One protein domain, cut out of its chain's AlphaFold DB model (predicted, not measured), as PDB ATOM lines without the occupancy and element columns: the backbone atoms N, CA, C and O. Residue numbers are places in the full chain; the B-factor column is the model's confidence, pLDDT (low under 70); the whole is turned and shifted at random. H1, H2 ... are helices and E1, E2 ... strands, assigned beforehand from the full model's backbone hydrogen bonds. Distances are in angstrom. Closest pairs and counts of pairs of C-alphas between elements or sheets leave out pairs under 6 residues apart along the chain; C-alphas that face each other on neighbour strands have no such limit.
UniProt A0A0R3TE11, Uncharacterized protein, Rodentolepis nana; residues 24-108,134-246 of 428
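This is residues 24 to 108 and 134 to 246 of the 428 residues of an uncharacterized protein of Rodentolepis nana (UniProt A0A0R3TE11). One strongly twisted antiparallel sheet of six strands has a layer of six helices packed over one face; two halves, E1 H1 H2 E2 E3 H3 and E4 H5 H6 E5 E6 H7, join side by side at E1 and E4. H4 and H9 form a small pair off the sheet, and H8 follows a 20-residue stretch with no named element. The 198 printed residues hold nine named helices and six named strands, along the chain E1 H1 H2 E2 E3 H3 H4 E4 H5 H6 E5 E6 H7 H8 H9, with sheet order E2 E3 E1 E4 E6 E5. The class is mixed, and the whole is compact, with a radius of gyration of the C-alphas of 15.9 A and spans of 46 by 46 by 34 A.

Start at E1, residues 27 to 33, antiparallel to E3, residues 68 to 74 (N 30 to O 71, 2.8 A), and to E4, residues 136 to 144 (N 31 to O 140, 2.9 A). E3 makes a hairpin with E2, residues 58 to 60 (N 60 to O 72, 2.9 A). E6, residues 183 to 191, is antiparallel to E4 (N 139 to O 188, 2.9 A) and makes a hairpin with E5, residues 170 to 173 (N 172 to O 187, 2.9 A). H1, residues 34 to 41, lies over E3 at a height over the sheet of 8.4 A. H2, residues 43 to 55, touches H3, residues 77 to 91, with C-alphas 55 and 79 closest at 6.1 A. H3 touches H7, residues 192 to 207, with C-alphas 81 and 196 closest at 6.0 A; their tilt of 36 degrees is only just steep. H7 lies over E4. H5, residues 145 to 152, lies over E6, and H6, residues 154 to 165, over E5. H4, residues 102 to 105, touches H9, residues 237 to 244, with C-alphas 105 and 244 closest at 5.3 A. H8, residues 228 to 231, only grazes the sheet. Every O i to N i+4 pair is within hydrogen-bond range in H7 and H9, but 3 of 4 in H1, 7 of 9 in H2, 9 of 11 in H3, 2 of 4 in H5 and 6 of 8 in H6.

Find C-alpha 27 at (-24.366, -13.703, 39.006), where E1 begins. E4 runs 25.7 A, E6 25.2 A and H7 22.6 A. H9 ends at C-alpha 244, (4.694, 6.239, 43.080).

Residues 109 to 133 are not printed; C-alphas 108 and 134 are 17.9 A apart across this cut. The link H7 to H8 is long. Residues 24 and 98 to 108 have pLDDT under 70.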
ATOM      1  N   GLY A  24     -31.876 -19.351  40.673       60.75
ATOM      2  CA  GLY A  24     -30.596 -18.790  40.235       60.75
ATOM      3  C   GLY A  24     -30.617 -17.268  40.358       60.75
ATOM      4  O   GLY A  24     -31.114 -16.592  39.459       60.75
ATOM      5  N   GLY A  25     -30.119 -16.748  41.482       70.75
ATOM      6  CA  GLY A  25     -29.967 -15.310  41.710       70.75
ATOM      7  C   GLY A  25     -28.950 -14.664  40.754       70.75
ATOM      8  O   GLY A  25     -28.204 -15.370  40.067       70.75
ATOM      9  N   PRO A  26     -28.888 -13.324  40.686       86.12
ATOM     10  CA  PRO A  26     -27.964 -12.626  39.799       86.12
ATOM     11  C   PRO A  26     -26.501 -13.025  40.053       86.12
ATOM     12  O   PRO A  26     -25.997 -12.969  41.175       86.12
ATOM     13  N   ILE A  27     -25.801 -13.398  38.979       91.06
ATOM     14  CA  ILE A  27     -24.366 -13.703  39.006       91.06
ATOM     15  C   ILE A  27     -23.593 -12.392  38.853       91.06
ATOM     16  O   ILE A  27     -23.571 -11.788  37.779       91.06
ATOM     17  N   VAL A  28     -22.924 -11.963  39.920       93.44
ATOM     18  CA  VAL A  28     -22.147 -10.722  39.972       93.44
ATOM     19  C   VAL A  28     -20.660 -11.042  40.050       93.44
ATOM     20  O   VAL A  28     -20.227 -11.898  40.820       93.44
ATOM     21  N   ARG A  29     -19.858 -10.347  39.239       94.56
ATOM     22  CA  ARG A  29     -18.416 -10.578  39.108       94.56
ATOM     23  C   ARG A  29     -17.654  -9.339  39.561       94.56
ATOM     24  O   ARG A  29     -17.873  -8.244  39.058       94.56
ATOM     25  N   PHE A  30     -16.748  -9.511  40.512       95.31
ATOM     26  CA  PHE A  30     -15.908  -8.458  41.075       95.31
ATOM     27  C   PHE A  30     -14.454  -8.663  40.670       95.31
ATOM     28  O   PHE A  30     -13.999  -9.799  40.544       95.31
ATOM     29  N   LEU A  31     -13.717  -7.571  40.492       94.12
ATOM     30  CA  LEU A  31     -12.291  -7.603  40.195       94.12
ATOM     31  C   LEU A  31     -11.508  -7.279  41.466       94.12
ATOM     32  O   LEU A  31     -11.512  -6.141  41.931       94.12
ATOM     33  N   ILE A  32     -10.840  -8.276  42.041       93.56
ATOM     34  CA  ILE A  32     -10.118  -8.143  43.314       93.56
ATOM     35  C   ILE A  32      -8.619  -8.400  43.128       93.56
ATOM     36  O   ILE A  32      -8.241  -9.220  42.291       93.56
ATOM     37  N   PRO A  33      -7.731  -7.771  43.916       91.50
ATOM     38  CA  PRO A  33      -6.313  -8.102  43.876       91.50
ATOM     39  C   PRO A  33      -6.084  -9.506  44.460       91.50
ATOM     40  O   PRO A  33      -6.738  -9.910  45.426       91.50
ATOM     41  N   ALA A  34      -5.111 -10.250  43.930       89.94
ATOM     42  CA  ALA A  34      -4.827 -11.632  44.327       89.94
ATOM     43  C   ALA A  34      -4.529 -11.776  45.834       89.94
ATOM     44  O   ALA A  34      -4.919 -12.765  46.457       89.94
ATOM     45  N   ARG A  35      -3.926 -10.750  46.456       89.19
ATOM     46  CA  ARG A  35      -3.711 -10.697  47.914       89.19
ATOM     47  C   ARG A  35      -5.028 -10.674  48.707       89.19
ATOM     48  O   ARG A  35      -5.126 -11.353  49.724       89.19
ATOM     49  N   ALA A  36      -6.053  -9.957  48.236       91.75
ATOM     50  CA  ALA A  36      -7.369  -9.933  48.883       91.75
ATOM     51  C   ALA A  36      -8.109 -11.269  48.714       91.75
ATOM     52  O   ALA A  36      -8.752 -11.732  49.654       91.75
ATOM     53  N   ALA A  37      -7.957 -11.933  47.562       91.69
ATOM     54  CA  ALA A  37      -8.545 -13.252  47.324       91.69
ATOM     55  C   ALA A  37      -8.093 -14.291  48.367       91.69
ATOM     56  O   ALA A  37      -8.923 -15.036  48.883       91.69
ATOM     57  N   GLY A  38      -6.807 -14.296  48.742       90.50
ATOM     58  CA  GLY A  38      -6.288 -15.174  49.798       90.50
ATOM     59  C   GLY A  38      -6.963 -14.957  51.161       90.50
ATOM     60  O   GLY A  38      -7.298 -15.927  51.844       90.50
ATOM     61  N   LEU A  39      -7.235 -13.700  51.533       91.50
ATOM     62  CA  LEU A  39      -7.943 -13.363  52.776       91.50
ATOM     63  C   LEU A  39      -9.437 -13.728  52.724       91.50
ATOM     64  O   LEU A  39      -9.983 -14.209  53.717       91.50
ATOM     65  N   ILE A  40     -10.089 -13.555  51.568       92.56
ATOM     66  CA  ILE A  40     -11.495 -13.942  51.357       92.56
ATOM     67  C   ILE A  40     -11.654 -15.468  51.434       92.56
ATOM     68  O   ILE A  40     -12.572 -15.959  52.091       92.56
ATOM     69  N   ILE A  41     -10.745 -16.233  50.820       92.62
ATOM     70  CA  ILE A  41     -10.756 -17.705  50.869       92.62
ATOM     71  C   ILE A  41     -10.492 -18.205  52.298       92.62
ATOM     72  O   ILE A  41     -11.223 -19.065  52.803       92.62
ATOM     73  N   GLY A  42      -9.495 -17.625  52.972       90.00
ATOM     74  CA  GLY A  42      -9.052 -18.026  54.304       90.00
ATOM     75  C   GLY A  42      -8.235 -19.324  54.311       90.00
ATOM     76  O   GLY A  42      -8.160 -20.060  53.324       90.00
ATOM     77  N   ARG A  43      -7.611 -19.630  55.456       92.31
ATOM     78  CA  ARG A  43      -6.818 -20.861  55.637       92.31
ATOM     79  C   ARG A  43      -7.691 -22.095  55.351       92.31
ATOM     80  O   ARG A  43      -8.824 -22.173  55.811       92.31
ATOM     81  N   GLY A  44      -7.202 -23.020  54.518       88.94
ATOM     82  CA  GLY A  44      -7.934 -24.239  54.125       88.94
ATOM     83  C   GLY A  44      -9.272 -24.020  53.388       88.94
ATOM     84  O   GLY A  44     -10.071 -24.956  53.274       88.94
ATOM     85  N   GLY A  45      -9.556 -22.796  52.921       90.75
ATOM     86  CA  GLY A  45     -10.868 -22.431  52.379       90.75
ATOM     87  C   GLY A  45     -11.986 -22.388  53.428       90.75
ATOM     88  O   GLY A  45     -13.159 -22.494  53.075       90.75
ATOM     89  N   GLU A  46     -11.650 -22.281  54.715       93.44
ATOM     90  CA  GLU A  46     -12.622 -22.260  55.812       93.44
ATOM     91  C   GLU A  46     -13.526 -21.018  55.761       93.44
ATOM     92  O   GLU A  46     -14.746 -21.139  55.868       93.44
ATOM     93  N   ASN A  47     -12.960 -19.828  55.518       93.44
ATOM     94  CA  ASN A  47     -13.738 -18.586  55.506       93.44
ATOM     95  C   ASN A  47     -14.729 -18.549  54.331       93.44
ATOM     96  O   ASN A  47     -15.894 -18.225  54.544       93.44
ATOM     97  N   ILE A  48     -14.322 -18.956  53.122       92.88
ATOM     98  CA  ILE A  48     -15.250 -19.033  51.980       92.88
ATOM     99  C   ILE A  48     -16.343 -20.097  52.182       92.88
ATOM    100  O   ILE A  48     -17.489 -19.856  51.813       92.88
ATOM    101  N   LYS A  49     -16.044 -21.236  52.831       93.12
ATOM    102  CA  LYS A  49     -17.067 -22.227  53.226       93.12
ATOM    103  C   LYS A  49     -18.050 -21.650  54.248       93.12
ATOM    104  O   LYS A  49     -19.255 -21.800  54.062       93.12
ATOM    105  N   ARG A  50     -17.561 -20.947  55.281       94.19
ATOM    106  CA  ARG A  50     -18.410 -20.261  56.271       94.19
ATOM    107  C   ARG A  50     -19.352 -19.271  55.591       94.19
ATOM    108  O   ARG A  50     -20.545 -19.335  55.840       94.19
ATOM    109  N   ILE A  51     -18.838 -18.400  54.720       93.50
ATOM    110  CA  ILE A  51     -19.640 -17.360  54.055       93.50
ATOM    111  C   ILE A  51     -20.701 -17.986  53.130       93.50
ATOM    112  O   ILE A  51     -21.865 -17.598  53.218       93.50
ATOM    113  N   ARG A  52     -20.349 -19.001  52.319       91.69
ATOM    114  CA  ARG A  52     -21.329 -19.745  51.494       91.69
ATOM    115  C   ARG A  52     -22.481 -20.298  52.338       91.69
ATOM    116  O   ARG A  52     -23.639 -20.084  52.000       91.69
ATOM    117  N   ASN A  53     -22.169 -20.951  53.461       92.25
ATOM    118  CA  ASN A  53     -23.175 -21.547  54.346       92.25
ATOM    119  C   ASN A  53     -23.996 -20.491  55.111       92.25
ATOM    120  O   ASN A  53     -25.205 -20.633  55.246       92.25
ATOM    121  N   GLN A  54     -23.348 -19.434  55.608       92.31
ATOM    122  CA  GLN A  54     -23.966 -18.397  56.441       92.31
ATOM    123  C   GLN A  54     -24.955 -17.529  55.655       92.31
ATOM    124  O   GLN A  54     -26.026 -17.211  56.166       92.31
ATOM    125  N   PHE A  55     -24.608 -17.150  54.422       90.62
ATOM    126  CA  PHE A  55     -25.445 -16.280  53.589       90.62
ATOM    127  C   PHE A  55     -26.245 -17.044  52.521       90.62
ATOM    128  O   PHE A  55     -27.054 -16.432  51.832       90.62
ATOM    129  N   SER A  56     -26.061 -18.369  52.414       88.25
ATOM    130  CA  SER A  56     -26.689 -19.244  51.404       88.25
ATOM    131  C   SER A  56     -26.423 -18.810  49.953       88.25
ATOM    132  O   SER A  56     -27.288 -18.914  49.090       88.25
ATOM    133  N   VAL A  57     -25.202 -18.337  49.688       90.69
ATOM    134  CA  VAL A  57     -24.741 -17.859  48.372       90.69
ATOM    135  C   VAL A  57     -23.723 -18.812  47.754       90.69
ATOM    136  O   VAL A  57     -22.934 -19.448  48.463       90.69
ATOM    137  N   GLN A  58     -23.663 -18.859  46.424       90.94
ATOM    138  CA  GLN A  58     -22.559 -19.508  45.721       90.94
ATOM    139  C   GLN A  58     -21.419 -18.505  45.514       90.94
ATOM    140  O   GLN A  58     -21.623 -17.377  45.074       90.94
ATOM    141  N   LEU A  59     -20.197 -18.919  45.858       92.94
ATOM    142  CA  LEU A  59     -18.984 -18.104  45.723       92.94
ATOM    143  C   LEU A  59     -17.961 -18.852  44.882       92.94
ATOM    144  O   LEU A  59     -17.583 -19.965  45.252       92.94
ATOM    145  N   HIS A  60     -17.445 -18.236  43.825       92.25
ATOM    146  CA  HIS A  60     -16.399 -18.812  42.988       92.25
ATOM    147  C   HIS A  60     -15.242 -17.823  42.813       92.25
ATOM    148  O   HIS A  60     -15.439 -16.667  42.446       92.25
ATOM    149  N   ILE A  61     -14.023 -18.284  43.095       92.31
ATOM    150  CA  ILE A  61     -12.774 -17.553  42.865       92.31
ATOM    151  C   ILE A  61     -11.838 -18.562  42.189       92.31
ATOM    152  O   ILE A  61     -11.373 -19.473  42.881       92.31
ATOM    153  N   PRO A  62     -11.598 -18.469  40.871       88.88
ATOM    154  CA  PRO A  62     -10.640 -19.332  40.202       88.88
ATOM    155  C   PRO A  62      -9.221 -18.991  40.672       88.88
ATOM    156  O   PRO A  62      -8.921 -17.857  41.071       88.88
ATOM    157  N   ASP A  63      -8.336 -19.984  40.644       84.56
ATOM    158  CA  ASP A  63      -6.928 -19.753  40.938       84.56
ATOM    159  C   ASP A  63      -6.242 -19.134  39.714       84.56
ATOM    160  O   ASP A  63      -6.358 -19.651  38.606       84.56
ATOM    161  N   SER A  64      -5.546 -18.013  39.908       81.12
ATOM    162  CA  SER A  64      -4.797 -17.323  38.852       81.12
ATOM    163  C   SER A  64      -3.438 -16.861  39.363       81.12
ATOM    164  O   SER A  64      -3.290 -16.483  40.530       81.12
ATOM    165  N   ARG A  65      -2.449 -16.858  38.466       80.19
ATOM    166  CA  ARG A  65      -1.093 -16.348  38.713       80.19
ATOM    167  C   ARG A  65      -0.958 -14.835  38.476       80.19
ATOM    168  O   ARG A  65       0.104 -14.290  38.757       80.19
ATOM    169  N   SER A  66      -1.997 -14.168  37.973       82.62
ATOM    170  CA  SER A  66      -2.035 -12.711  37.777       82.62
ATOM    171  C   SER A  66      -2.135 -11.933  39.099       82.62
ATOM    172  O   SER A  66      -2.464 -12.479  40.155       82.62
ATOM    173  N   THR A  67      -1.886 -10.622  39.029       85.94
ATOM    174  CA  THR A  67      -1.993  -9.667  40.153       85.94
ATOM    175  C   THR A  67      -3.417  -9.529  40.696       85.94
ATOM    176  O   THR A  67      -3.611  -9.133  41.847       85.94
ATOM    177  N   GLU A  68      -4.410  -9.878  39.882       90.50
ATOM    178  CA  GLU A  68      -5.841  -9.790  40.151       90.50
ATOM    179  C   GLU A  68      -6.572 -11.105  39.882       90.50
ATOM    180  O   GLU A  68      -6.041 -12.016  39.246       90.50
ATOM    181  N   ARG A  69      -7.792 -11.216  40.409       92.94
ATOM    182  CA  ARG A  69      -8.681 -12.371  40.279       92.94
ATOM    183  C   ARG A  69     -10.127 -11.910  40.142       92.94
ATOM    184  O   ARG A  69     -10.517 -10.887  40.705       92.94
ATOM    185  N   VAL A  70     -10.931 -12.707  39.446       94.25
ATOM    186  CA  VAL A  70     -12.387 -12.535  39.423       94.25
ATOM    187  C   VAL A  70     -12.983 -13.207  40.653       94.25
ATOM    188  O   VAL A  70     -12.750 -14.387  40.898       94.25
ATOM    189  N   PHE A  71     -13.768 -12.465  41.423       95.06
ATOM    190  CA  PHE A  71     -14.593 -12.996  42.497       95.06
ATOM    191  C   PHE A  71     -16.050 -12.987  42.049       95.06
ATOM    192  O   PHE A  71     -16.659 -11.929  41.911       95.06
ATOM    193  N   THR A  72     -16.593 -14.169  41.794       94.69
ATOM    194  CA  THR A  72     -17.983 -14.359  41.387       94.69
ATOM    195  C   THR A  72     -18.836 -14.694  42.606       94.69
ATOM    196  O   THR A  72     -18.496 -15.599  43.372       94.69
ATOM    197  N   ILE A  73     -19.951 -13.984  42.758       94.38
ATOM    198  CA  ILE A  73     -20.994 -14.234  43.753       94.38
ATOM    199  C   ILE A  73     -22.307 -14.465  43.006       94.38
ATOM    200  O   ILE A  73     -22.643 -13.697  42.110       94.38
ATOM    201  N   GLU A  74     -23.042 -15.503  43.377       92.56
ATOM    202  CA  GLU A  74     -24.372 -15.820  42.855       92.56
ATOM    203  C   GLU A  74     -25.338 -15.972  44.037       92.56
ATOM    204  O   GLU A  74     -25.081 -16.733  44.980       92.56
ATOM    205  N   GLY A  75     -26.423 -15.198  44.002       91.12
ATOM    206  CA  GLY A  75     -27.425 -15.093  45.063       91.12
ATOM    207  C   GLY A  75     -28.130 -13.733  45.038       91.12
ATOM    208  O   GLY A  75     -27.840 -12.900  44.182       91.12
ATOM    209  N   ASP A  76     -29.050 -13.503  45.972       91.88
ATOM    210  CA  ASP A  76     -29.832 -12.259  46.030       91.88
ATOM    211  C   ASP A  76     -28.957 -11.026  46.311       91.88
ATOM    212  O   ASP A  76     -27.975 -11.099  47.057       91.88
ATOM    213  N   LEU A  77     -29.352  -9.862  45.782       91.06
ATOM    214  CA  LEU A  77     -28.598  -8.609  45.929       91.06
ATOM    215  C   LEU A  77     -28.331  -8.225  47.394       91.06
ATOM    216  O   LEU A  77     -27.221  -7.806  47.724       91.06
ATOM    217  N   ASP A  78     -29.305  -8.431  48.285       91.88
ATOM    218  CA  ASP A  78     -29.139  -8.183  49.723       91.88
ATOM    219  C   ASP A  78     -28.037  -9.069  50.326       91.88
ATOM    220  O   ASP A  78     -27.179  -8.596  51.075       91.88
ATOM    221  N   LYS A  79     -27.994 -10.352  49.936       92.94
ATOM    222  CA  LYS A  79     -26.970 -11.305  50.393       92.94
ATOM    223  C   LYS A  79     -25.594 -10.960  49.844       92.94
ATOM    224  O   LYS A  79     -24.611 -11.091  50.567       92.94
ATOM    225  N   ILE A  80     -25.508 -10.469  48.608       92.50
ATOM    226  CA  ILE A  80     -24.258  -9.962  48.025       92.50
ATOM    227  C   ILE A  80     -23.714  -8.791  48.859       92.50
ATOM    228  O   ILE A  80     -22.524  -8.765  49.181       92.50
ATOM    229  N   CYS A  81     -24.572  -7.854  49.266       93.31
ATOM    230  CA  CYS A  81     -24.191  -6.735  50.130       93.31
ATOM    231  C   CYS A  81     -23.758  -7.188  51.537       93.31
ATOM    232  O   CYS A  81     -22.743  -6.704  52.042       93.31
ATOM    233  N   ASP A  82     -24.453  -8.150  52.144       93.62
ATOM    234  CA  ASP A  82     -24.078  -8.711  53.452       93.62
ATOM    235  C   ASP A  82     -22.749  -9.487  53.414       93.62
ATOM    236  O   ASP A  82     -21.937  -9.384  54.337       93.62
ATOM    237  N   VAL A  83     -22.471 -10.207  52.320       93.75
ATOM    238  CA  VAL A  83     -21.162 -10.837  52.085       93.75
ATOM    239  C   VAL A  83     -20.064  -9.779  52.035       93.75
ATOM    240  O   VAL A  83     -19.031  -9.957  52.684       93.75
ATOM    241  N   TRP A  84     -20.287  -8.664  51.327       93.50
ATOM    242  CA  TRP A  84     -19.351  -7.537  51.328       93.50
ATOM    243  C   TRP A  84     -19.133  -6.986  52.746       93.50
ATOM    244  O   TRP A  84     -17.980  -6.824  53.142       93.50
ATOM    245  N   ARG A  85     -20.181  -6.819  53.566       93.50
ATOM    246  CA  ARG A  85     -20.041  -6.400  54.979       93.50
ATOM    247  C   ARG A  85     -19.138  -7.327  55.814       93.50
ATOM    248  O   ARG A  85     -18.344  -6.816  56.601       93.50
ATOM    249  N   ASP A  86     -19.186  -8.653  55.632       93.06
ATOM    250  CA  ASP A  86     -18.303  -9.601  56.354       93.06
ATOM    251  C   ASP A  86     -16.844  -9.589  55.851       93.06
ATOM    252  O   ASP A  86     -15.913  -9.754  56.650       93.06
ATOM    253  N   ILE A  87     -16.615  -9.405  54.543       92.62
ATOM    254  CA  ILE A  87     -15.253  -9.435  53.980       92.62
ATOM    255  C   ILE A  87     -14.526  -8.094  54.064       92.62
ATOM    256  O   ILE A  87     -13.304  -8.102  54.219       92.62
ATOM    257  N   LEU A  88     -15.230  -6.957  53.999       91.44
ATOM    258  CA  LEU A  88     -14.609  -5.628  53.967       91.44
ATOM    259  C   LEU A  88     -13.623  -5.379  55.118       91.44
ATOM    260  O   LEU A  88     -12.501  -4.972  54.814       91.44
ATOM    261  N   PRO A  89     -13.932  -5.689  56.396       89.81
ATOM    262  CA  PRO A  89     -12.977  -5.524  57.493       89.81
ATOM    263  C   PRO A  89     -11.666  -6.298  57.298       89.81
ATOM    264  O   PRO A  89     -10.625  -5.855  57.768       89.81
ATOM    265  N   LYS A  90     -11.700  -7.432  56.583       89.44
ATOM    266  CA  LYS A  90     -10.532  -8.294  56.326       89.44
ATOM    267  C   LYS A  90      -9.700  -7.812  55.141       89.44
ATOM    268  O   LYS A  90      -8.494  -8.010  55.136       89.44
ATOM    269  N   VAL A  91     -10.329  -7.218  54.122       90.12
ATOM    270  CA  VAL A  91      -9.637  -6.785  52.891       90.12
ATOM    271  C   VAL A  91      -9.307  -5.293  52.851       90.12
ATOM    272  O   VAL A  91      -8.552  -4.885  51.971       90.12
ATOM    273  N   LYS A  92      -9.829  -4.489  53.792       87.19
ATOM    274  CA  LYS A  92      -9.707  -3.020  53.844       87.19
ATOM    275  C   LYS A  92      -8.287  -2.506  53.582       87.19
ATOM    276  O   LYS A  92      -8.117  -1.565  52.816       87.19
ATOM    277  N   GLU A  93      -7.275  -3.132  54.181       82.88
ATOM    278  CA  GLU A  93      -5.863  -2.742  54.032       82.88
ATOM    279  C   GLU A  93      -5.321  -2.940  52.606       82.88
ATOM    280  O   GLU A  93      -4.422  -2.226  52.171       82.88
ATOM    281  N   ILE A  94      -5.870  -3.902  51.858       85.19
ATOM    282  CA  ILE A  94      -5.421  -4.255  50.505       85.19
ATOM    283  C   ILE A  94      -6.169  -3.440  49.448       85.19
ATOM    284  O   ILE A  94      -5.560  -3.023  48.465       85.19
ATOM    285  N   ILE A  95      -7.471  -3.210  49.647       86.19
ATOM    286  CA  ILE A  95      -8.323  -2.431  48.732       86.19
ATOM    287  C   ILE A  95      -8.490  -0.966  49.168       86.19
ATOM    288  O   ILE A  95      -9.456  -0.315  48.784       86.19
ATOM    289  N   SER A  96      -7.580  -0.437  49.993       82.69
ATOM    290  CA  SER A  96      -7.615   0.966  50.421       82.69
ATOM    291  C   SER A  96      -7.442   1.918  49.234       82.69
ATOM    292  O   SER A  96      -6.573   1.717  48.381       82.69
ATOM    293  N   ALA A  97      -8.212   3.010  49.232       71.38
ATOM    294  CA  ALA A  97      -8.152   4.058  48.210       71.38
ATOM    295  C   ALA A  97      -6.739   4.647  48.008       71.38
ATOM    296  O   ALA A  97      -6.386   5.047  46.895       71.38
ATOM    297  N   LYS A  98      -5.905   4.654  49.064       66.31
ATOM    298  CA  LYS A  98      -4.506   5.124  49.019       66.31
ATOM    299  C   LYS A  98      -3.644   4.352  48.012       66.31
ATOM    300  O   LYS A  98      -2.697   4.909  47.466       66.31
ATOM    301  N   LEU A  99      -3.973   3.084  47.757       61.53
ATOM    302  CA  LEU A  99      -3.224   2.186  46.874       61.53
ATOM    303  C   LEU A  99      -3.821   2.096  45.460       61.53
ATOM    304  O   LEU A  99      -3.314   1.323  44.646       61.53
ATOM    305  N   SER A 100      -4.909   2.822  45.167       65.12
ATOM    306  CA  SER A 100      -5.755   2.509  44.008       65.12
ATOM    307  C   SER A 100      -6.238   3.697  43.159       65.12
ATOM    308  O   SER A 100      -6.603   3.480  41.999       65.12
ATOM    309  N   ASP A 101      -6.202   4.937  43.666       66.00
ATOM    310  CA  ASP A 101      -6.418   6.152  42.862       66.00
ATOM    311  C   ASP A 101      -5.077   6.675  42.302       66.00
ATOM    312  O   ASP A 101      -4.243   7.159  43.073       66.00
ATOM    313  N   PRO A 102      -4.852   6.664  40.968       57.38
ATOM    314  CA  PRO A 102      -3.625   7.183  40.359       57.38
ATOM    315  C   PRO A 102      -3.295   8.629  40.745       57.38
ATOM    316  O   PRO A 102      -2.121   8.983  40.796       57.38
ATOM    317  N   LYS A 103      -4.297   9.463  41.057       61.09
ATOM    318  CA  LYS A 103      -4.078  10.855  41.490       61.09
ATOM    319  C   LYS A 103      -3.487  10.952  42.895       61.09
ATOM    320  O   LYS A 103      -2.737  11.887  43.170       61.09
ATOM    321  N   VAL A 104      -3.823   9.995  43.761       62.78
ATOM    322  CA  VAL A 104      -3.253   9.866  45.108       62.78
ATOM    323  C   VAL A 104      -1.850   9.262  45.010       62.78
ATOM    324  O   VAL A 104      -0.909   9.816  45.572       62.78
ATOM    325  N   ILE A 105      -1.684   8.199  44.213       60.06
ATOM    326  CA  ILE A 105      -0.405   7.485  44.057       60.06
ATOM    327  C   ILE A 105       0.683   8.369  43.420       60.06
ATOM    328  O   ILE A 105       1.820   8.355  43.879       60.06
ATOM    329  N   MET A 106       0.354   9.165  42.392       55.84
ATOM    330  CA  MET A 106       1.313  10.049  41.702       55.84
ATOM    331  C   MET A 106       1.738  11.293  42.517       55.84
ATOM    332  O   MET A 106       2.425  12.164  41.986       55.84
ATOM    333  N   GLY A 107       1.309  11.444  43.775       54.31
ATOM    334  CA  GLY A 107       1.805  12.511  44.654       54.31
ATOM    335  C   GLY A 107       1.454  13.945  44.228       54.31
ATOM    336  O   GLY A 107       2.045  14.896  44.740       54.31
ATOM    337  N   GLN A 108       0.469  14.148  43.339       50.34
ATOM    338  CA  GLN A 108       0.013  15.497  42.957       50.34
ATOM    339  C   GLN A 108      -0.599  16.280  44.136       50.34
ATOM    340  O   GLN A 108      -0.771  17.499  44.063       50.34
ATOM    341  N   ASP A 134      -7.686   6.699  54.884       70.06
ATOM    342  CA  ASP A 134      -7.610   5.378  55.549       70.06
ATOM    343  C   ASP A 134      -8.975   4.732  55.833       70.06
ATOM    344  O   ASP A 134      -9.058   3.547  56.175       70.06
ATOM    345  N   LYS A 135     -10.072   5.483  55.715       76.94
ATOM    346  CA  LYS A 135     -11.440   4.961  55.874       76.94
ATOM    347  C   LYS A 135     -12.073   4.545  54.546       76.94
ATOM    348  O   LYS A 135     -13.102   3.875  54.563       76.94
ATOM    349  N   MET A 136     -11.447   4.884  53.418       85.38
ATOM    350  CA  MET A 136     -11.996   4.633  52.090       85.38
ATOM    351  C   MET A 136     -11.490   3.329  51.471       85.38
ATOM    352  O   MET A 136     -10.298   3.014  51.495       85.38
ATOM    353  N   ILE A 137     -12.422   2.609  50.859       90.19
ATOM    354  CA  ILE A 137     -12.214   1.364  50.123       90.19
ATOM    355  C   ILE A 137     -12.466   1.578  48.629       90.19
ATOM    356  O   ILE A 137     -13.227   2.466  48.250       90.19
ATOM    357  N   ASP A 138     -11.847   0.745  47.798       90.88
ATOM    358  CA  ASP A 138     -12.059   0.650  46.353       90.88
ATOM    359  C   ASP A 138     -12.687  -0.709  46.007       90.88
ATOM    360  O   ASP A 138     -12.030  -1.752  46.066       90.88
ATOM    361  N   ILE A 139     -13.974  -0.695  45.653       93.19
ATOM    362  CA  ILE A 139     -14.687  -1.860  45.123       93.19
ATOM    363  C   ILE A 139     -14.725  -1.751  43.600       93.19
ATOM    364  O   ILE A 139     -15.207  -0.761  43.047       93.19
ATOM    365  N   ARG A 140     -14.281  -2.808  42.913       93.94
ATOM    366  CA  ARG A 140     -14.331  -2.907  41.451       93.94
ATOM    367  C   ARG A 140     -15.260  -4.028  41.020       93.94
ATOM    368  O   ARG A 140     -15.038  -5.188  41.362       93.94
ATOM    369  N   VAL A 141     -16.293  -3.687  40.258       95.19
ATOM    370  CA  VAL A 141     -17.257  -4.642  39.695       95.19
ATOM    371  C   VAL A 141     -17.086  -4.726  38.176       95.19
ATOM    372  O   VAL A 141     -16.875  -3.711  37.510       95.19
ATOM    373  N   LEU A 142     -17.123  -5.945  37.639       94.25
ATOM    374  CA  LEU A 142     -17.081  -6.243  36.210       94.25
ATOM    375  C   LEU A 142     -18.507  -6.276  35.681       94.25
ATOM    376  O   LEU A 142     -19.346  -7.028  36.177       94.25
ATOM    377  N   ILE A 143     -18.783  -5.438  34.688       93.62
ATOM    378  CA  ILE A 143     -20.116  -5.290  34.115       93.62
ATOM    379  C   ILE A 143     -20.002  -5.266  32.597       93.62
ATOM    380  O   ILE A 143     -19.257  -4.460  32.037       93.62
ATOM    381  N   HIS A 144     -20.790  -6.108  31.928       93.50
ATOM    382  CA  HIS A 144     -20.835  -6.160  30.474       93.50
ATOM    383  C   HIS A 144     -21.075  -4.768  29.861       93.50
ATOM    384  O   HIS A 144     -21.947  -4.010  30.308       93.50
ATOM    385  N   GLN A 145     -20.343  -4.437  28.795       91.56
ATOM    386  CA  GLN A 145     -20.373  -3.119  28.154       91.56
ATOM    387  C   GLN A 145     -21.778  -2.606  27.790       91.56
ATOM    388  O   GLN A 145     -22.020  -1.399  27.856       91.56
ATOM    389  N   SER A 146     -22.726  -3.495  27.465       92.25
ATOM    390  CA  SER A 146     -24.111  -3.107  27.158       92.25
ATOM    391  C   SER A 146     -24.875  -2.573  28.371       92.25
ATOM    392  O   SER A 146     -25.767  -1.749  28.199       92.25
ATOM    393  N   ILE A 147     -24.551  -3.036  29.583       91.94
ATOM    394  CA  ILE A 147     -25.189  -2.613  30.839       91.94
ATOM    395  C   ILE A 147     -24.540  -1.319  31.350       91.94
ATOM    396  O   ILE A 147     -25.238  -0.431  31.841       91.94
ATOM    397  N   ALA A 148     -23.225  -1.157  31.162       91.25
ATOM    398  CA  ALA A 148     -22.465   0.013  31.615       91.25
ATOM    399  C   ALA A 148     -23.085   1.361  31.182       91.25
ATOM    400  O   ALA A 148     -23.135   2.304  31.973       91.25
ATOM    401  N   GLY A 149     -23.643   1.451  29.967       91.19
ATOM    402  CA  GLY A 149     -24.347   2.653  29.496       91.19
ATOM    403  C   GLY A 149     -25.594   3.025  30.319       91.19
ATOM    404  O   GLY A 149     -25.849   4.206  30.552       91.19
ATOM    405  N   PHE A 150     -26.340   2.035  30.825       91.38
ATOM    406  CA  PHE A 150     -27.537   2.240  31.659       91.38
ATOM    407  C   PHE A 150     -27.215   2.571  33.122       91.38
ATOM    408  O   PHE A 150     -28.081   3.080  33.842       91.38
ATOM    409  N   ILE A 151     -25.983   2.296  33.553       92.31
ATOM    410  CA  ILE A 151     -25.436   2.719  34.846       92.31
ATOM    411  C   ILE A 151     -25.017   4.189  34.761       92.31
ATOM    412  O   ILE A 151     -25.438   4.981  35.599       92.31
ATOM    413  N   ILE A 152     -24.278   4.572  33.710       92.62
ATOM    414  CA  ILE A 152     -23.871   5.966  33.436       92.62
ATOM    415  C   ILE A 152     -25.098   6.881  33.277       92.62
ATOM    416  O   ILE A 152     -25.162   7.953  33.884       92.62
ATOM    417  N   GLY A 153     -26.091   6.448  32.494       91.56
ATOM    418  CA  GLY A 153     -27.270   7.248  32.163       91.56
ATOM    419  C   GLY A 153     -26.997   8.322  31.101       91.56
ATOM    420  O   GLY A 153     -25.864   8.538  30.664       91.56
ATOM    421  N   LYS A 154     -28.055   9.010  30.657       93.00
ATOM    422  CA  LYS A 154     -27.945  10.071  29.642       93.00
ATOM    423  C   LYS A 154     -27.062  11.201  30.183       93.00
ATOM    424  O   LYS A 154     -27.290  11.690  31.283       93.00
ATOM    425  N   GLY A 155     -26.012  11.572  29.448       90.81
ATOM    426  CA  GLY A 155     -25.070  12.621  29.866       90.81
ATOM    427  C   GLY A 155     -24.329  12.367  31.191       90.81
ATOM    428  O   GLY A 155     -23.790  13.311  31.758       90.81
ATOM    429  N   GLY A 156     -24.314  11.132  31.713       90.94
ATOM    430  CA  GLY A 156     -23.744  10.835  33.034       90.94
ATOM    431  C   GLY A 156     -24.623  11.247  34.222       90.94
ATOM    432  O   GLY A 156     -24.149  11.243  35.356       90.94
ATOM    433  N   GLU A 157     -25.890  11.601  33.992       93.81
ATOM    434  CA  GLU A 157     -26.825  12.040  35.037       93.81
ATOM    435  C   GLU A 157     -26.941  11.029  36.185       93.81
ATOM    436  O   GLU A 157     -26.864  11.406  37.352       93.81
ATOM    437  N   LYS A 158     -27.045   9.737  35.861       92.94
ATOM    438  CA  LYS A 158     -27.339   8.684  36.835       92.94
ATOM    439  C   LYS A 158     -26.137   8.324  37.707       92.94
ATOM    440  O   LYS A 158     -26.294   8.176  38.914       92.94
ATOM    441  N   ILE A 159     -24.922   8.264  37.147       93.25
ATOM    442  CA  ILE A 159     -23.706   8.155  37.980       93.25
ATOM    443  C   ILE A 159     -23.473   9.409  38.822       93.25
ATOM    444  O   ILE A 159     -22.936   9.290  39.920       93.25
ATOM    445  N   ARG A 160     -23.877  10.599  38.357       92.88
ATOM    446  CA  ARG A 160     -23.783  11.830  39.154       92.88
ATOM    447  C   ARG A 160     -24.760  11.805  40.331       92.88
ATOM    448  O   ARG A 160     -24.354  12.154  41.435       92.88
ATOM    449  N   ASP A 161     -25.990  11.352  40.102       94.06
ATOM    450  CA  ASP A 161     -27.009  11.181  41.140       94.06
ATOM    451  C   ASP A 161     -26.584  10.136  42.183       94.06
ATOM    452  O   ASP A 161     -26.427  10.476  43.354       94.06
ATOM    453  N   MET A 162     -26.232   8.910  41.765       93.25
ATOM    454  CA  MET A 162     -25.713   7.871  42.674       93.25
ATOM    455  C   MET A 162     -24.476   8.346  43.457       93.25
ATOM    456  O   MET A 162     -24.358   8.079  44.653       93.25
ATOM    457  N   LYS A 163     -23.573   9.106  42.812       91.12
ATOM    458  CA  LYS A 163     -22.403   9.702  43.472       91.12
ATOM    459  C   LYS A 163     -22.801  10.687  44.572       91.12
ATOM    460  O   LYS A 163     -22.207  10.654  45.646       91.12
ATOM    461  N   GLN A 164     -23.761  11.571  44.304       92.56
ATOM    462  CA  GLN A 164     -24.212  12.588  45.253       92.56
ATOM    463  C   GLN A 164     -25.019  11.968  46.402       92.56
ATOM    464  O   GLN A 164     -24.752  12.266  47.565       92.56
ATOM    465  N   LYS A 165     -25.954  11.072  46.073       93.69
ATOM    466  CA  LYS A 165     -26.856  10.369  46.993       93.69
ATOM    467  C   LYS A 165     -26.113   9.556  48.053       93.69
ATOM    468  O   LYS A 165     -26.410   9.695  49.234       93.69
ATOM    469  N   HIS A 166     -25.120   8.765  47.640       91.25
ATOM    470  CA  HIS A 166     -24.316   7.932  48.548       91.25
ATOM    471  C   HIS A 166     -22.986   8.583  48.952       91.25
ATOM    472  O   HIS A 166     -22.112   7.910  49.484       91.25
ATOM    473  N   GLN A 167     -22.790   9.878  48.670       87.75
ATOM    474  CA  GLN A 167     -21.568  10.630  49.002       87.75
ATOM    475  C   GLN A 167     -20.256   9.937  48.550       87.75
ATOM    476  O   GLN A 167     -19.244   9.944  49.252       87.75
ATOM    477  N   MET A 168     -20.253   9.331  47.357       87.44
ATOM    478  CA  MET A 168     -19.076   8.646  46.805       87.44
ATOM    479  C   MET A 168     -17.963   9.645  46.444       87.44
ATOM    480  O   MET A 168     -18.210  10.645  45.762       87.44
ATOM    481  N   ARG A 169     -16.700   9.344  46.781       85.50
ATOM    482  CA  ARG A 169     -15.539  10.148  46.339       85.50
ATOM    483  C   ARG A 169     -15.307   9.977  44.842       85.50
ATOM    484  O   ARG A 169     -15.208  10.968  44.110       85.50
ATOM    485  N   VAL A 170     -15.278   8.729  44.370       86.00
ATOM    486  CA  VAL A 170     -15.136   8.385  42.950       86.00
ATOM    487  C   VAL A 170     -16.134   7.293  42.576       86.00
ATOM    488  O   VAL A 170     -16.169   6.243  43.200       86.00
ATOM    489  N   ILE A 171     -16.898   7.535  41.513       91.25
ATOM    490  CA  ILE A 171     -17.474   6.479  40.677       91.25
ATOM    491  C   ILE A 171     -16.810   6.655  39.315       91.25
ATOM    492  O   ILE A 171     -16.905   7.738  38.730       91.25
ATOM    493  N   LYS A 172     -16.113   5.632  38.820       90.81
ATOM    494  CA  LYS A 172     -15.449   5.659  37.513       90.81
ATOM    495  C   LYS A 172     -15.796   4.397  36.735       90.81
ATOM    496  O   LYS A 172     -15.390   3.301  37.102       90.81
ATOM    497  N   VAL A 173     -16.526   4.571  35.637       92.88
ATOM    498  CA  VAL A 173     -16.733   3.520  34.636       92.88
ATOM    499  C   VAL A 173     -15.627   3.655  33.598       92.88
ATOM    500  O   VAL A 173     -15.459   4.727  33.016       92.88
ATOM    501  N   TYR A 174     -14.858   2.595  33.383       92.06
ATOM    502  CA  TYR A 174     -13.769   2.621  32.416       92.06
ATOM    503  C   TYR A 174     -14.288   2.568  30.967       92.06
ATOM    504  O   TYR A 174     -15.332   1.978  30.662       92.06
ATOM    505  N   GLN A 175     -13.589   3.268  30.066       90.31
ATOM    506  CA  GLN A 175     -13.950   3.310  28.646       90.31
ATOM    507  C   GLN A 175     -13.402   2.099  27.888       90.31
ATOM    508  O   GLN A 175     -14.113   1.553  27.042       90.31
ATOM    509  N   MET A 176     -12.172   1.693  28.209       91.19
ATOM    510  CA  MET A 176     -11.575   0.459  27.709       91.19
ATOM    511  C   MET A 176     -12.287  -0.748  28.317       91.19
ATOM    512  O   MET A 176     -12.683  -0.727  29.487       91.19
ATOM    513  N   LEU A 177     -12.447  -1.787  27.503       91.19
ATOM    514  CA  LEU A 177     -12.861  -3.106  27.965       91.19
ATOM    515  C   LEU A 177     -11.680  -3.781  28.669       91.19
ATOM    516  O   LEU A 177     -10.523  -3.449  28.393       91.19
ATOM    517  N   ALA A 178     -11.961  -4.728  29.558       88.50
ATOM    518  CA  ALA A 178     -10.915  -5.576  30.113       88.50
ATOM    519  C   ALA A 178     -10.282  -6.440  28.989       88.50
ATOM    520  O   ALA A 178     -10.993  -6.828  28.055       88.50
ATOM    521  N   PRO A 179      -8.968  -6.731  29.021       87.31
ATOM    522  CA  PRO A 179      -8.289  -7.449  27.941       87.31
ATOM    523  C   PRO A 179      -8.930  -8.805  27.608       87.31
ATOM    524  O   PRO A 179      -9.185  -9.622  28.492       87.31
ATOM    525  N   GLY A 180      -9.192  -9.049  26.319       86.06
ATOM    526  CA  GLY A 180      -9.850 -10.279  25.858       86.06
ATOM    527  C   GLY A 180     -11.257 -10.474  26.438       86.06
ATOM    528  O   GLY A 180     -11.621 -11.592  26.790       86.06
ATOM    529  N   SER A 181     -12.013  -9.385  26.624       91.94
ATOM    530  CA  SER A 181     -13.339  -9.417  27.236       91.94
ATOM    531  C   SER A 181     -14.276  -8.334  26.700       91.94
ATOM    532  O   SER A 181     -13.871  -7.314  26.145       91.94
ATOM    533  N   THR A 182     -15.564  -8.557  26.940       91.81
ATOM    534  CA  THR A 182     -16.665  -7.606  26.729       91.81
ATOM    535  C   THR A 182     -17.064  -6.840  28.001       91.81
ATOM    536  O   THR A 182     -17.962  -5.989  27.968       91.81
ATOM    537  N   ASP A 183     -16.398  -7.110  29.126       93.19
ATOM    538  CA  ASP A 183     -16.636  -6.457  30.412       93.19
ATOM    539  C   ASP A 183     -15.925  -5.103  30.527       93.19
ATOM    540  O   ASP A 183     -14.815  -4.897  30.033       93.19
ATOM    541  N   ARG A 184     -16.551  -4.181  31.258       94.00
ATOM    542  CA  ARG A 184     -15.948  -2.940  31.748       94.00
ATOM    543  C   ARG A 184     -15.822  -2.995  33.257       94.00
ATOM    544  O   ARG A 184     -16.724  -3.481  33.942       94.00
ATOM    545  N   VAL A 185     -14.744  -2.422  33.779       94.31
ATOM    546  CA  VAL A 185     -14.600  -2.208  35.218       94.31
ATOM    547  C   VAL A 185     -15.371  -0.952  35.629       94.31
ATOM    548  O   VAL A 185     -15.245   0.112  35.011       94.31
ATOM    549  N   VAL A 186     -16.152  -1.064  36.701       94.88
ATOM    550  CA  VAL A 186     -16.713   0.069  37.441       94.88
ATOM    551  C   VAL A 186     -16.025   0.135  38.799       94.88
ATOM    552  O   VAL A 186     -16.148  -0.785  39.602       94.88
ATOM    553  N   GLN A 187     -15.288   1.218  39.028       93.44
ATOM    554  CA  GLN A 187     -14.527   1.496  40.243       93.44
ATOM    555  C   GLN A 187     -15.335   2.411  41.168       93.44
ATOM    556  O   GLN A 187     -15.787   3.481  40.743       93.44
ATOM    557  N   LEU A 188     -15.500   1.995  42.423       93.00
ATOM    558  CA  LEU A 188     -16.271   2.673  43.464       93.00
ATOM    559  C   LEU A 188     -15.350   2.964  44.649       93.00
ATOM    560  O   LEU A 188     -14.959   2.043  45.360       93.00
ATOM    561  N   ILE A 189     -15.014   4.240  44.861       90.69
ATOM    562  CA  ILE A 189     -14.180   4.690  45.982       90.69
ATOM    563  C   ILE A 189     -15.017   5.519  46.952       90.69
ATOM    564  O   ILE A 189     -15.458   6.623  46.605       90.69
ATOM    565  N   ALA A 190     -15.191   5.007  48.172       91.12
ATOM    566  CA  ALA A 190     -15.892   5.673  49.271       91.12
ATOM    567  C   ALA A 190     -15.648   4.978  50.622       91.12
ATOM    568  O   ALA A 190     -14.903   4.006  50.708       91.12
ATOM    569  N   GLU A 191     -16.289   5.473  51.680       90.31
ATOM    570  CA  GLU A 191     -16.385   4.786  52.973       90.31
ATOM    571  C   GLU A 191     -17.211   3.487  52.874       90.31
ATOM    572  O   GLU A 191     -18.103   3.373  52.031       90.31
ATOM    573  N   SER A 192     -16.905   2.513  53.738       90.12
ATOM    574  CA  SER A 192     -17.371   1.121  53.639       90.12
ATOM    575  C   SER A 192     -18.877   0.948  53.420       90.12
ATOM    576  O   SER A 192     -19.272   0.291  52.460       90.12
ATOM    577  N   GLU A 193     -19.723   1.524  54.281       91.25
ATOM    578  CA  GLU A 193     -21.178   1.327  54.177       91.25
ATOM    579  C   GLU A 193     -21.748   2.057  52.954       91.25
ATOM    580  O   GLU A 193     -22.486   1.465  52.168       91.25
ATOM    581  N   ASN A 194     -21.318   3.299  52.713       93.00
ATOM    582  CA  ASN A 194     -21.729   4.076  51.544       93.00
ATOM    583  C   ASN A 194     -21.409   3.333  50.231       93.00
ATOM    584  O   ASN A 194     -22.220   3.326  49.302       93.00
ATOM    585  N   ALA A 195     -20.239   2.688  50.143       92.44
ATOM    586  CA  ALA A 195     -19.833   1.921  48.967       92.44
ATOM    587  C   ALA A 195     -20.748   0.708  48.724       92.44
ATOM    588  O   ALA A 195     -21.087   0.424  47.575       92.44
ATOM    589  N   ILE A 196     -21.196   0.029  49.788       93.69
ATOM    590  CA  ILE A 196     -22.150  -1.089  49.709       93.69
ATOM    591  C   ILE A 196     -23.531  -0.603  49.242       93.69
ATOM    592  O   ILE A 196     -24.143  -1.244  48.388       93.69
ATOM    593  N   GLN A 197     -24.004   0.542  49.743       93.75
ATOM    594  CA  GLN A 197     -25.285   1.135  49.334       93.75
ATOM    595  C   GLN A 197     -25.270   1.560  47.853       93.75
ATOM    596  O   GLN A 197     -26.199   1.260  47.099       93.75
ATOM    597  N   CYS A 198     -24.174   2.175  47.392       94.12
ATOM    598  CA  CYS A 198     -23.992   2.500  45.977       94.12
ATOM    599  C   CYS A 198     -23.853   1.242  45.100       94.12
ATOM    600  O   CYS A 198     -24.359   1.218  43.976       94.12
ATOM    601  N   LEU A 199     -23.187   0.193  45.597       94.62
ATOM    602  CA  LEU A 199     -23.078  -1.090  44.903       94.62
ATOM    603  C   LEU A 199     -24.460  -1.727  44.711       94.62
ATOM    604  O   LEU A 199     -24.781  -2.115  43.590       94.62
ATOM    605  N   TYR A 200     -25.296  -1.776  45.753       94.50
ATOM    606  CA  TYR A 200     -26.662  -2.306  45.669       94.50
ATOM    607  C   TYR A 200     -27.471  -1.630  44.553       94.50
ATOM    608  O   TYR A 200     -28.097  -2.300  43.731       94.50
ATOM    609  N   GLU A 201     -27.411  -0.298  44.464       93.25
ATOM    610  CA  GLU A 201     -28.124   0.454  43.427       93.25
ATOM    611  C   GLU A 201     -27.594   0.165  42.013       93.25
ATOM    612  O   GLU A 201     -28.384   0.015  41.078       93.25
ATOM    613  N   ILE A 202     -26.278  -0.001  41.851       93.25
ATOM    614  CA  ILE A 202     -25.664  -0.397  40.575       93.25
ATOM    615  C   ILE A 202     -26.094  -1.811  40.159       93.25
ATOM    616  O   ILE A 202     -26.414  -2.026  38.988       93.25
ATOM    617  N   LEU A 203     -26.145  -2.765  41.094       92.81
ATOM    618  CA  LEU A 203     -26.542  -4.146  40.802       92.81
ATOM    619  C   LEU A 203     -28.040  -4.268  40.487       92.81
ATOM    620  O   LEU A 203     -28.402  -4.916  39.512       92.81
ATOM    621  N   ASN A 204     -28.895  -3.553  41.218       92.88
ATOM    622  CA  ASN A 204     -30.334  -3.434  40.952       92.88
ATOM    623  C   ASN A 204     -30.614  -2.833  39.555       92.88
ATOM    624  O   ASN A 204     -31.576  -3.188  38.873       92.88
ATOM    625  N   VAL A 205     -29.741  -1.938  39.080       91.56
ATOM    626  CA  VAL A 205     -29.777  -1.433  37.700       91.56
ATOM    627  C   VAL A 205     -29.288  -2.470  36.691       91.56
ATOM    628  O   VAL A 205     -29.851  -2.536  35.602       91.56
ATOM    629  N   ALA A 206     -28.265  -3.261  37.018       90.00
ATOM    630  CA  ALA A 206     -27.748  -4.304  36.136       90.00
ATOM    631  C   ALA A 206     -28.745  -5.460  35.945       90.00
ATOM    632  O   ALA A 206     -28.985  -5.863  34.812       90.00
ATOM    633  N   GLU A 207     -29.376  -5.932  37.020       88.19
ATOM    634  CA  GLU A 207     -30.357  -7.027  37.013       88.19
ATOM    635  C   GLU A 207     -31.578  -6.731  36.123       88.19
ATOM    636  O   GLU A 207     -32.056  -7.594  35.389       88.19
ATOM    637  N   LYS A 208     -32.042  -5.476  36.110       88.25
ATOM    638  CA  LYS A 208     -33.172  -5.025  35.277       88.25
ATOM    639  C   LYS A 208     -32.859  -4.939  33.781       88.25
ATOM    640  O   LYS A 208     -33.767  -4.684  32.989       88.25
ATOM    641  N   MET A 209     -31.597  -5.094  33.379       87.62
ATOM    642  CA  MET A 209     -31.146  -4.863  32.010       87.62
ATOM    643  C   MET A 209     -30.653  -6.150  31.352       87.62
ATOM    644  O   MET A 209     -29.635  -6.718  31.731       87.62
ATOM    645  N   GLN A 210     -31.319  -6.559  30.270       82.31
ATOM    646  CA  GLN A 210     -30.842  -7.674  29.457       82.31
ATOM    647  C   GLN A 210     -29.502  -7.330  28.781       82.31
ATOM    648  O   GLN A 210     -29.355  -6.282  28.141       82.31
ATOM    649  N   VAL A 211     -28.538  -8.248  28.888       86.44
ATOM    650  CA  VAL A 211     -27.261  -8.202  28.164       86.44
ATOM    651  C   VAL A 211     -27.512  -8.228  26.650       86.44
ATOM    652  O   VAL A 211     -28.358  -8.978  26.167       86.44
ATOM    653  N   ARG A 212     -26.788  -7.396  25.888       85.62
ATOM    654  CA  ARG A 212     -26.911  -7.296  24.422       85.62
ATOM    655  C   ARG A 212     -25.551  -7.443  23.752       85.62
ATOM    656  O   ARG A 212     -24.655  -6.665  24.064       85.62
ATOM    657  N   GLY A 213     -25.448  -8.339  22.774       85.19
ATOM    658  CA  GLY A 213     -24.213  -8.603  22.028       85.19
ATOM    659  C   GLY A 213     -23.507  -9.891  22.477       85.19
ATOM    660  O   GLY A 213     -24.106 -10.673  23.218       85.19
ATOM    661  N   PRO A 214     -22.271 -10.136  22.004       87.06
ATOM    662  CA  PRO A 214     -21.459 -11.264  22.461       87.06
ATOM    663  C   PRO A 214     -21.127 -11.113  23.948       87.06
ATOM    664  O   PRO A 214     -20.959  -9.993  24.426       87.06
ATOM    665  N   VAL A 215     -21.020 -12.233  24.665       88.62
ATOM    666  CA  VAL A 215     -20.715 -12.257  26.103       88.62
ATOM    667  C   VAL A 215     -19.424 -13.028  26.328       88.62
ATOM    668  O   VAL A 215     -19.421 -14.254  26.419       88.62
ATOM    669  N   GLU A 216     -18.325 -12.290  26.425       90.38
ATOM    670  CA  GLU A 216     -17.001 -12.814  26.763       90.38
ATOM    671  C   GLU A 216     -16.589 -12.276  28.132       90.38
ATOM    672  O   GLU A 216     -16.240 -11.099  28.287       90.38
ATOM    673  N   ASN A 217     -16.683 -13.153  29.130       90.44
ATOM    674  CA  ASN A 217     -16.345 -12.879  30.521       90.44
ATOM    675  C   ASN A 217     -14.831 -12.681  30.688       90.44
ATOM    676  O   ASN A 217     -14.057 -13.512  30.228       90.44
ATOM    677  N   TYR A 218     -14.410 -11.635  31.406       90.06
ATOM    678  CA  TYR A 218     -12.985 -11.375  31.648       90.06
ATOM    679  C   TYR A 218     -12.261 -12.522  32.366       90.06
ATOM    680  O   TYR A 218     -12.691 -12.957  33.439       90.06
ATOM    681  N   ASP A 219     -11.136 -12.951  31.796       88.19
ATOM    682  CA  ASP A 219     -10.196 -13.892  32.402       88.19
ATOM    683  C   ASP A 219      -8.941 -13.134  32.884       88.19
ATOM    684  O   ASP A 219      -8.249 -12.526  32.061       88.19
ATOM    685  N   PRO A 220      -8.598 -13.183  34.187       86.50
ATOM    686  CA  PRO A 220      -7.351 -12.634  34.715       86.50
ATOM    687  C   PRO A 220      -6.069 -13.163  34.051       86.50
ATOM    688  O   PRO A 220      -5.022 -12.533  34.182       86.50
ATOM    689  N   ALA A 221      -6.113 -14.288  33.327       85.44
ATOM    690  CA  ALA A 221      -4.993 -14.754  32.506       85.44
ATOM    691  C   ALA A 221      -4.601 -13.758  31.394       85.44
ATOM    692  O   ALA A 221      -3.436 -13.720  30.999       85.44
ATOM    693  N   ASN A 222      -5.536 -12.915  30.937       83.00
ATOM    694  CA  ASN A 222      -5.302 -11.872  29.933       83.00
ATOM    695  C   ASN A 222      -4.758 -10.557  30.531       83.00
ATOM    696  O   ASN A 222      -4.653  -9.557  29.820       83.00
ATOM    697  N   PHE A 223      -4.439 -10.524  31.830       84.38
ATOM    698  CA  PHE A 223      -3.977  -9.323  32.526       84.38
ATOM    699  C   PHE A 223      -2.752  -8.676  31.850       84.38
ATOM    700  O   PHE A 223      -1.673  -9.265  31.774       84.38
ATOM    701  N   SER A 224      -2.912  -7.417  31.433       82.44
ATOM    702  CA  SER A 224      -1.830  -6.536  30.976       82.44
ATOM    703  C   SER A 224      -1.557  -5.467  32.035       82.44
ATOM    704  O   SER A 224      -2.452  -4.692  32.388       82.44
ATOM    705  N   GLU A 225      -0.326  -5.416  32.548       82.69
ATOM    706  CA  GLU A 225       0.093  -4.426  33.546       82.69
ATOM    707  C   GLU A 225       0.189  -2.988  32.992       82.69
ATOM    708  O   GLU A 225      -0.341  -2.090  33.652       82.69
ATOM    709  N   PRO A 226       0.769  -2.728  31.799       82.75
ATOM    710  CA  PRO A 226       0.743  -1.395  31.189       82.75
ATOM    711  C   PRO A 226      -0.678  -0.843  31.009       82.75
ATOM    712  O   PRO A 226      -0.923   0.341  31.243       82.75
ATOM    713  N   ASP A 227      -1.632  -1.712  30.658       84.88
ATOM    714  CA  ASP A 227      -3.026  -1.328  30.420       84.88
ATOM    715  C   ASP A 227      -3.886  -1.311  31.691       84.88
ATOM    716  O   ASP A 227      -5.006  -0.802  31.660       84.88
ATOM    717  N   ALA A 228      -3.398  -1.808  32.834       85.62
ATOM    718  CA  ALA A 228      -4.184  -1.904  34.068       85.62
ATOM    719  C   ALA A 228      -4.827  -0.559  34.462       85.62
ATOM    720  O   ALA A 228      -5.999  -0.503  34.841       85.62
ATOM    721  N   LEU A 229      -4.115   0.558  34.278       85.00
ATOM    722  CA  LEU A 229      -4.663   1.896  34.532       85.00
ATOM    723  C   LEU A 229      -5.701   2.379  33.502       85.00
ATOM    724  O   LEU A 229      -6.443   3.316  33.812       85.00
ATOM    725  N   THR A 230      -5.761   1.791  32.303       86.69
ATOM    726  CA  THR A 230      -6.638   2.222  31.199       86.69
ATOM    727  C   THR A 230      -7.975   1.480  31.172       86.69
ATOM    728  O   THR A 230      -8.979   2.110  30.833       86.69
ATOM    729  N   TYR A 231      -8.024   0.205  31.590       88.69
ATOM    730  CA  TYR A 231      -9.270  -0.571  31.749       88.69
ATOM    731  C   TYR A 231      -9.742  -0.733  33.202       88.69
ATOM    732  O   TYR A 231     -10.908  -1.057  33.413       88.69
ATOM    733  N   GLY A 232      -8.887  -0.476  34.200       86.31
ATOM    734  CA  GLY A 232      -9.250  -0.539  35.623       86.31
ATOM    735  C   GLY A 232      -8.791  -1.791  36.374       86.31
ATOM    736  O   GLY A 232      -9.373  -2.115  37.410       86.31
ATOM    737  N   GLY A 233      -7.749  -2.467  35.894       88.06
ATOM    738  CA  GLY A 233      -7.090  -3.573  36.590       88.06
ATOM    739  C   GLY A 233      -6.250  -3.145  37.798       88.06
ATOM    740  O   GLY A 233      -5.947  -1.962  38.005       88.06
ATOM    741  N   TRP A 234      -5.880  -4.114  38.631       88.56
ATOM    742  CA  TRP A 234      -5.011  -3.916  39.791       88.56
ATOM    743  C   TRP A 234      -3.534  -4.050  39.407       88.56
ATOM    744  O   TRP A 234      -3.089  -5.086  38.909       88.56
ATOM    745  N   LEU A 235      -2.758  -3.000  39.686       86.00
ATOM    746  CA  LEU A 235      -1.306  -3.003  39.495       86.00
ATOM    747  C   LEU A 235      -0.616  -4.021  40.411       86.00
ATOM    748  O   LEU A 235      -1.083  -4.298  41.523       86.00
ATOM    749  N   SER A 236       0.536  -4.533  39.969       84.94
ATOM    750  CA  SER A 236       1.426  -5.287  40.853       84.94
ATOM    751  C   SER A 236       1.996  -4.378  41.960       84.94
ATOM    752  O   SER A 236       1.999  -3.146  41.824       84.94
ATOM    753  N   PRO A 237       2.513  -4.939  43.068       81.19
ATOM    754  CA  PRO A 237       3.284  -4.172  44.046       81.19
ATOM    755  C   PRO A 237       4.485  -3.436  43.427       81.19
ATOM    756  O   PRO A 237       4.840  -2.354  43.892       81.19
ATOM    757  N   GLU A 238       5.100  -3.994  42.384       82.69
ATOM    758  CA  GLU A 238       6.191  -3.397  41.613       82.69
ATOM    759  C   GLU A 238       5.701  -2.210  40.772       82.69
ATOM    760  O   GLU A 238       6.265  -1.120  40.863       82.69
ATOM    761  N   GLY A 239       4.614  -2.382  40.018       80.50
ATOM    762  CA  GLY A 239       3.985  -1.344  39.198       80.50
ATOM    763  C   GLY A 239       3.432  -0.187  40.030       80.50
ATOM    764  O   GLY A 239       3.550   0.971  39.636       80.50
ATOM    765  N   LEU A 240       2.910  -0.472  41.227       80.25
ATOM    766  CA  LEU A 240       2.482   0.551  42.182       80.25
ATOM    767  C   LEU A 240       3.673   1.357  42.727       80.25
ATOM    768  O   LEU A 240       3.593   2.583  42.818       80.25
ATOM    769  N   LYS A 241       4.800   0.694  43.033       80.44
ATOM    770  CA  LYS A 241       6.052   1.378  43.404       80.44
ATOM    771  C   LYS A 241       6.579   2.231  42.252       80.44
ATOM    772  O   LYS A 241       6.862   3.405  42.478       80.44
ATOM    773  N   ALA A 242       6.649   1.688  41.036       80.38
ATOM    774  CA  ALA A 242       7.058   2.426  39.843       80.38
ATOM    775  C   ALA A 242       6.200   3.689  39.641       80.38
ATOM    776  O   ALA A 242       6.744   4.786  39.528       80.38
ATOM    777  N   LEU A 243       4.872   3.558  39.726       78.69
ATOM    778  CA  LEU A 243       3.934   4.678  39.621       78.69
ATOM    779  C   LEU A 243       4.163   5.744  40.707       78.69
ATOM    780  O   LEU A 243       4.184   6.933  40.397       78.69
ATOM    781  N   SER A 244       4.388   5.328  41.960       76.31
ATOM    782  CA  SER A 244       4.694   6.239  43.080       76.31
ATOM    783  C   SER A 244       6.028   6.985  42.922       76.31
ATOM    784  O   SER A 244       6.195   8.081  43.449       76.31
ATOM    785  N   GLN A 245       6.965   6.422  42.154       79.94
ATOM    786  CA  GLN A 245       8.260   7.021  41.814       79.94
ATOM    787  C   GLN A 245       8.230   7.829  40.502       79.94
ATOM    788  O   GLN A 245       9.266   8.338  40.077       79.94
ATOM    789  N   GLY A 246       7.070   7.949  39.841       75.75
ATOM    790  CA  GLY A 246       6.939   8.603  38.532       75.75
ATOM    791  C   GLY A 246       7.569   7.823  37.369       75.75
ATOM    792  O   GLY A 246       7.745   8.377  36.284       75.75
TER     793      GLY A 246